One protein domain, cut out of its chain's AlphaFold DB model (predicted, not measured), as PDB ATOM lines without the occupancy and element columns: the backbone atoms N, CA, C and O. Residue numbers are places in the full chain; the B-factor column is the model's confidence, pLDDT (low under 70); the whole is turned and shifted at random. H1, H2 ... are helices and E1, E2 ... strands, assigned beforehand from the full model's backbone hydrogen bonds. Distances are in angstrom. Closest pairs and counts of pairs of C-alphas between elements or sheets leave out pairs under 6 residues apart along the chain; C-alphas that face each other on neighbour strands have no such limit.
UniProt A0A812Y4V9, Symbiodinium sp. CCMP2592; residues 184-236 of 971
ATOM      1  N   LYS A 184      25.742  -3.585  17.896       87.31
ATOM      2  CA  LYS A 184      24.398  -3.111  18.231       87.31
ATOM      3  C   LYS A 184      24.483  -1.907  19.167       87.31
ATOM      4  O   LYS A 184      25.400  -1.815  19.985       87.31
ATOM      5  N   THR A 185      23.501  -1.013  19.085       85.75
ATOM      6  CA  THR A 185      23.346   0.062  20.072       85.75
ATOM      7  C   THR A 185      22.762  -0.504  21.359       85.75
ATOM      8  O   THR A 185      21.703  -1.129  21.358       85.75
ATOM      9  N   CYS A 186      23.447  -0.264  22.468       90.50
ATOM     10  CA  CYS A 186      23.022  -0.622  23.810       90.50
ATOM     11  C   CYS A 186      22.720   0.644  24.609       90.50
ATOM     12  O   CYS A 186      23.561   1.538  24.692       90.50
ATOM     13  N   VAL A 187      21.548   0.700  25.243       90.56
ATOM     14  CA  VAL A 187      21.220   1.759  26.206       90.56
ATOM     15  C   VAL A 187      21.728   1.332  27.576       90.56
ATOM     16  O   VAL A 187      21.258   0.354  28.154       90.56
ATOM     17  N   VAL A 188      22.707   2.063  28.095       94.62
ATOM     18  CA  VAL A 188      23.305   1.826  29.406       94.62
ATOM     19  C   VAL A 188      22.769   2.865  30.372       94.62
ATOM     20  O   VAL A 188      22.986   4.061  30.179       94.62
ATOM     21  N   VAL A 189      22.064   2.402  31.400       91.94
ATOM     22  CA  VAL A 189      21.457   3.257  32.423       91.94
ATOM     23  C   VAL A 189      22.258   3.162  33.711       91.94
ATOM     24  O   VAL A 189      22.495   2.063  34.217       91.94
ATOM     25  N   ASP A 190      22.661   4.310  34.240       93.06
ATOM     26  CA  ASP A 190      23.368   4.420  35.507       93.06
ATOM     27  C   ASP A 190      22.404   4.833  36.622       93.06
ATOM     28  O   ASP A 190      21.479   5.626  36.417       93.06
ATOM     29  N   TYR A 191      22.669   4.328  37.821       93.06
ATOM     30  CA  TYR A 191      21.960   4.705  39.035       93.06
ATOM     31  C   TYR A 191      22.956   5.122  40.122       93.06
ATOM     32  O   TYR A 191      24.140   4.790  40.079       93.06
ATOM     33  N   THR A 192      22.478   5.836  41.134       88.12
ATOM     34  CA  THR A 192      23.173   6.018  42.415       88.12
ATOM     35  C   THR A 192      23.180   4.700  43.208       88.12
ATOM     36  O   THR A 192      22.366   3.817  42.920       88.12
ATOM     37  N   PRO A 193      24.049   4.543  44.227       90.88
ATOM     38  CA  PRO A 193      24.016   3.383  45.124       90.88
ATOM     39  C   PRO A 193      22.648   3.144  45.785       90.88
ATOM     40  O   PRO A 193      22.288   1.995  46.030       90.88
ATOM     41  N   ASP A 194      21.867   4.209  45.996       84.69
ATOM     42  CA  ASP A 194      20.525   4.156  46.590       84.69
ATOM     43  C   ASP A 194      19.422   3.786  45.578       84.69
ATOM     44  O   ASP A 194      18.260   3.635  45.944       84.69
ATOM     45  N   GLY A 195      19.767   3.613  44.296       86.38
ATOM     46  CA  GLY A 195      18.832   3.200  43.246       86.38
ATOM     47  C   GLY A 195      18.118   4.341  42.515       86.38
ATOM     48  O   GLY A 195      17.181   4.068  41.771       86.38
ATOM     49  N   ASN A 196      18.559   5.596  42.664       82.25
ATOM     50  CA  ASN A 196      18.043   6.729  41.879       82.25
ATOM     51  C   ASN A 196      18.733   6.827  40.513       82.25
ATOM     52  O   ASN A 196      19.954   6.707  40.456       82.25
ATOM     53  N   PHE A 197      17.980   7.086  39.442       88.19
ATOM     54  CA  PHE A 197      18.502   7.265  38.079       88.19
ATOM     55  C   PHE A 197      19.490   8.441  38.011       88.19
ATOM     56  O   PHE A 197      19.168   9.549  38.439       88.19
ATOM     57  N   THR A 198      20.691   8.216  37.472       85.19
ATOM     58  CA  THR A 198      21.705   9.276  37.286       85.19
ATOM     59  C   THR A 198      21.883   9.691  35.834       85.19
ATOM     60  O   THR A 198      22.414  10.767  35.574       85.19
ATOM     61  N   GLY A 199      21.457   8.854  34.891       85.81
ATOM     62  CA  GLY A 199      21.562   9.131  33.466       85.81
ATOM     63  C   GLY A 199      21.492   7.864  32.627       85.81
ATOM     64  O   GLY A 199      21.612   6.747  33.131       85.81
ATOM     65  N   SER A 200      21.328   8.047  31.324       89.88
ATOM     66  CA  SER A 200      21.446   6.984  30.333       89.88
ATOM     67  C   SER A 200      22.372   7.428  29.207       89.88
ATOM     68  O   SER A 200      22.524   8.617  28.928       89.88
ATOM     69  N   ARG A 201      23.033   6.463  28.571       88.12
ATOM     70  CA  ARG A 201      23.858   6.690  27.384       88.12
ATOM     71  C   ARG A 201      23.676   5.557  26.391       88.12
ATOM     72  O   ARG A 201      23.585   4.395  26.781       88.12
ATOM     73  N   GLU A 202      23.660   5.895  25.112       86.06
ATOM     74  CA  GLU A 202      23.766   4.914  24.036       86.06
ATOM     75  C   GLU A 202      25.249   4.604  23.798       86.06
ATOM     76  O   GLU A 202      26.071   5.512  23.676       86.06
ATOM     77  N   ILE A 203      25.607   3.323  23.757       89.75
ATOM     78  CA  ILE A 203      26.945   2.865  23.370       89.75
ATOM     79  C   ILE A 203      26.845   1.829  22.257       89.75
ATOM     80  O   ILE A 203      25.841   1.130  22.140       89.75
ATOM     81  N   CYS A 204      27.919   1.677  21.498       90.75
ATOM     82  CA  CYS A 204      28.063   0.590  20.542       90.75
ATOM     83  C   CYS A 204      28.711  -0.614  21.221       90.75
ATOM     84  O   CYS A 204      29.660  -0.467  21.994       90.75
ATOM     85  N   TRP A 205      28.153  -1.798  20.988       94.31
ATOM     86  CA  TRP A 205      28.605  -3.040  21.604       94.31
ATOM     87  C   TRP A 205      28.516  -4.191  20.615       94.31
ATOM     88  O   TRP A 205      27.648  -4.179  19.754       94.31
ATOM     89  N   ALA A 206      29.353  -5.219  20.745       92.31
ATOM     90  CA  ALA A 206      29.312  -6.360  19.832       92.31
ATOM     91  C   ALA A 206      27.902  -6.983  19.771       92.31
ATOM     92  O   ALA A 206      27.311  -7.303  20.806       92.31
ATOM     93  N   SER A 207      27.373  -7.187  18.562       86.94
ATOM     94  CA  SER A 207      26.015  -7.707  18.311       86.94
ATOM     95  C   SER A 207      25.734  -9.059  18.983       86.94
ATOM     96  O   SER A 207      24.608  -9.323  19.401       86.94
ATOM     97  N   THR A 208      26.765  -9.891  19.143       91.38
ATOM     98  CA  THR A 208      26.702 -11.215  19.781       91.38
ATOM     99  C   THR A 208      26.864 -11.183  21.301       91.38
ATOM    100  O   THR A 208      26.605 -12.187  21.966       91.38
ATOM    101  N   ALA A 209      27.291 -10.053  21.871       92.31
ATOM    102  CA  ALA A 209      27.494  -9.897  23.302       92.31
ATOM    103  C   ALA A 209      26.277  -9.219  23.956       92.31
ATOM    104  O   ALA A 209      25.669  -8.315  23.377       92.31
ATOM    105  N   PRO A 210      25.915  -9.606  25.189       90.00
ATOM    106  CA  PRO A 210      24.809  -8.970  25.881       90.00
ATOM    107  C   PRO A 210      25.212  -7.554  26.333       90.00
ATOM    108  O   PRO A 210      26.319  -7.355  26.840       90.00
ATOM    109  N   CYS A 211      24.317  -6.572  26.179       93.44
ATOM    110  CA  CYS A 211      24.601  -5.154  26.466       93.44
ATOM    111  C   CYS A 211      25.127  -4.948  27.893       93.44
ATOM    112  O   CYS A 211      24.530  -5.518  28.809       93.44
ATOM    113  N   PRO A 212      26.217  -4.198  28.134       96.25
ATOM    114  CA  PRO A 212      26.760  -4.034  29.477       96.25
ATOM    115  C   PRO A 212      25.800  -3.232  30.363       96.25
ATOM    116  O   PRO A 212      25.032  -2.401  29.887       96.25
ATOM    117  N   CYS A 213      25.858  -3.486  31.667       96.62
ATOM    118  CA  CYS A 213      25.069  -2.755  32.652       96.62
ATOM    119  C   CYS A 213      25.771  -1.450  33.061       96.62
ATOM    120  O   CYS A 213      27.003  -1.385  33.071       96.62
ATOM    121  N   GLY A 214      24.993  -0.413  33.386       95.38
ATOM    122  CA  GLY A 214      25.522   0.870  33.851       95.38
ATOM    123  C   GLY A 214      25.949   0.839  35.314       95.38
ATOM    124  O   GLY A 214      25.791  -0.168  36.012       95.38
ATOM    125  N   ALA A 215      26.514   1.942  35.794       95.81
ATOM    126  CA  ALA A 215      26.983   2.078  37.165       95.81
ATOM    127  C   ALA A 215      25.857   1.781  38.171       95.81
ATOM    128  O   ALA A 215      24.714   2.194  37.988       95.81
ATOM    129  N   ASN A 216      26.201   1.036  39.227       94.75
ATOM    130  CA  ASN A 216      25.289   0.566  40.279       94.75
ATOM    131  C   ASN A 216      24.093  -0.274  39.795       94.75
ATOM    132  O   ASN A 216      23.145  -0.478  40.552       94.75
ATOM    133  N   THR A 217      24.150  -0.828  38.580       95.06
ATOM    134  CA  THR A 217      23.163  -1.802  38.096       95.06
ATOM    135  C   THR A 217      23.754  -3.193  37.967       95.06
ATOM    136  O   THR A 217      24.964  -3.396  37.866       95.06
ATOM    137  N   GLN A 218      22.876  -4.185  37.984       94.19
ATOM    138  CA  GLN A 218      23.212  -5.581  37.807       94.19
ATOM    139  C   GLN A 218      22.242  -6.210  36.815       94.19
ATOM    140  O   GLN A 218      21.037  -5.960  36.858       94.19
ATOM    141  N   ARG A 219      22.770  -7.079  35.952       92.50
ATOM    142  CA  ARG A 219      21.950  -7.829  35.005       92.50
ATOM    143  C   ARG A 219      21.051  -8.812  35.754       92.50
ATOM    144  O   ARG A 219      21.521  -9.513  36.662       92.50
ATOM    145  N   CYS A 220      19.788  -8.886  35.355       86.81
ATOM    146  CA  CYS A 220      18.904  -9.983  35.717       86.81
ATOM    147  C   CYS A 220      19.397 -11.283  35.061       86.81
ATOM    148  O   CYS A 220      19.692 -11.293  33.863       86.81
ATOM    149  N   PRO A 221      19.507 -12.391  35.806       83.06
ATOM    150  CA  PRO A 221      19.908 -13.664  35.223       83.06
ATOM    151  C   PRO A 221      18.953 -14.098  34.100       83.06
ATOM    152  O   PRO A 221      17.746 -14.161  34.302       83.06
ATOM    153  N   GLY A 222      19.488 -14.379  32.907       78.19
ATOM    154  CA  GLY A 222      18.694 -14.830  31.753       78.19
ATOM    155  C   GLY A 222      17.965 -13.734  30.959       78.19
ATOM    156  O   GLY A 222      17.316 -14.066  29.973       78.19
ATOM    157  N   ALA A 223      18.102 -12.456  31.329       82.00
ATOM    158  CA  ALA A 223      17.537 -11.321  30.594       82.00
ATOM    159  C   ALA A 223      18.613 -10.269  30.264       82.00
ATOM    160  O   ALA A 223      19.626 -10.165  30.955       82.00
ATOM    161  N   GLU A 224      18.399  -9.443  29.232       84.19
ATOM    162  CA  GLU A 224      19.267  -8.277  28.966       84.19
ATOM    163  C   GLU A 224      18.974  -7.084  29.899       84.19
ATOM    164  O   GLU A 224      19.686  -6.085  29.857       84.19
ATOM    165  N   LEU A 225      17.985  -7.208  30.791       89.56
ATOM    166  CA  LEU A 225      17.563  -6.159  31.718       89.56
ATOM    167  C   LEU A 225      18.602  -5.918  32.829       89.56
ATOM    168  O   LEU A 225      18.971  -6.844  33.557       89.56
ATOM    169  N   CYS A 226      19.039  -4.668  32.985       94.38
ATOM    170  CA  CYS A 226      19.920  -4.217  34.063       94.38
ATOM    171  C   CYS A 226      19.129  -3.355  35.053       94.38
ATOM    172  O   CYS A 226      18.522  -2.366  34.652       94.38
ATOM    173  N   LEU A 227      19.154  -3.714  36.338       91.94
ATOM    174  CA  LEU A 227      18.436  -3.009  37.406       91.94
ATOM    175  C   LEU A 227      19.379  -2.680  38.569       91.94
ATOM    176  O   LEU A 227      20.320  -3.444  38.815       91.94
ATOM    177  N   PRO A 228      19.152  -1.588  39.320       94.19
ATOM    178  CA  PRO A 228      19.858  -1.344  40.572       94.19
ATOM    179  C   PRO A 228      19.624  -2.488  41.567       94.19
ATOM    180  O   PRO A 228      18.603  -3.172  41.512       94.19
ATOM    181  N   ALA A 229      20.575  -2.721  42.476       88.12
ATOM    182  CA  ALA A 229      20.602  -3.923  43.320       88.12
ATOM    183  C   ALA A 229      19.289  -4.171  44.093       88.12
ATOM    184  O   ALA A 229      18.810  -5.304  44.134       88.12
ATOM    185  N   LEU A 230      18.679  -3.110  44.635       83.44
ATOM    186  CA  LEU A 230      17.393  -3.181  45.336       83.44
ATOM    187  C   LEU A 230      16.246  -3.621  44.411       83.44
ATOM    188  O   LEU A 230      15.474  -4.511  44.760       83.44
ATOM    189  N   GLN A 231      16.164  -3.056  43.203       87.25
ATOM    190  CA  GLN A 231      15.133  -3.423  42.228       87.25
ATOM    191  C   GLN A 231      15.378  -4.812  41.640       87.25
ATOM    192  O   GLN A 231      14.433  -5.573  41.463       87.25
ATOM    193  N   LYS A 232      16.636  -5.192  41.392       89.56
ATOM    194  CA  LYS A 232      16.978  -6.545  40.943       89.56
ATOM    195  C   LYS A 232      16.500  -7.592  41.946       89.56
ATOM    196  O   LYS A 232      15.935  -8.592  41.520       89.56
ATOM    197  N   ALA A 233      16.683  -7.357  43.246       84.00
ATOM    198  CA  ALA A 233      16.201  -8.271  44.280       84.00
ATOM    199  C   ALA A 233      14.669  -8.440  44.253       84.00
ATOM    200  O   ALA A 233      14.177  -9.530  44.516       84.00
ATOM    201  N   ALA A 234      13.921  -7.394  43.889       81.12
ATOM    202  CA  ALA A 234      12.462  -7.448  43.792       81.12
ATOM    203  C   ALA A 234      11.959  -8.066  42.471       81.12
ATOM    204  O   ALA A 234      11.032  -8.880  42.466       81.12
ATOM    205  N   VAL A 235      12.561  -7.680  41.345       83.50
ATOM    206  CA  VAL A 235      12.107  -8.049  39.994       83.50
ATOM    207  C   VAL A 235      12.647  -9.416  39.577       83.50
ATOM    208  O   VAL A 235      11.924 -10.221  38.995       83.50
ATOM    209  N   CYS A 236      13.903  -9.705  39.912       87.75
ATOM    210  CA  CYS A 236      14.629 -10.906  39.510       87.75
ATOM    211  C   CYS A 236      15.302 -11.565  40.731       87.75
ATOM    212  O   CYS A 236      16.534 -11.638  40.776       87.75
TER     213      CYS A 236
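Overview. This is residues 184 to 236 of the 971 residues of a protein of Symbiodinium sp. CCMP2592 (UniProt A0A812Y4V9). A long two-stranded hairpin, E1 and E2, makes one long side of a flat domain; after E2 the chain folds back through residues 207 to 216 to a much smaller hairpin, E3 and E4, with the short helix H1 following directly after E4. The small hairpin lies near the end of the long one where E1 ends, and E2 bends towards its own far end. The printed part has 53 residues with four named strands and one named helix, in the order E1, E2, E3, E4, H1; the strands form two antiparallel sheets of two strands each, ordered E1 - E2 and E3 - E4. The class is mixed, helices and strands. The whole is compact, with a radius of gyration of the C-alphas of 10.9 A, and the C-alphas span 30 by 24 by 10 A.

Along the chain. E1, residues 184 to 191, begins with C-alpha 184 at (24.398, -3.111, 18.231) and is 22.4 A long from first to last C-alpha. E2, residues 197 to 206, is the longest strand by residues, with 25.2 A from first to last C-alpha, and it bends by 54 degrees at residue 202. E3, residues 217 to 219, begins with C-alpha 217 at (23.163, -1.802, 38.096). E3 spans 6.9 A, and E4, residues 226 to 228, spans 7.1 A. H1, residues 229 to 235, is 10.0 A long and ends with C-alpha 235 at (12.107, -8.049, 39.994).

Arrangement. E1 and E2 are a hairpin, antiparallel at 155 degrees between their directions. N 184 and O 205 are 2.7 A apart and N 198 and O 190 are 2.9 A apart, both within hydrogen-bond range. The closest C-alphas of E1 and E3 are those of Tyr 191 and Thr 217, 6.7 A apart. The closest of E1 and E4 are those of Tyr 191 and Pro 228, at 6.6 A. E3 and E4 are a hairpin, antiparallel at 140 degrees, with N 218 and O 227 within hydrogen-bond range at 2.8 A. The closest C-alphas of E3 and H1 are those of Thr 217 and Ala 229, 6.2 A apart. In H1 every O i to N i+4 pair is within hydrogen-bond range. H1 is apart from E1 and from E2, and E2 is apart from E3 and from E4.

Size, cuts and confidence. The two C-alphas farthest apart are those of Asp 194 and Thr 208, at 31.5 A. The printed part has no cut. The links E1 to E2 and E4 to H1 are tight, those from E2 to E3 and from E3 to E4 are short, and no link is long. The mean pLDDT of the printed part is 89.3, and no printed residue is under 70.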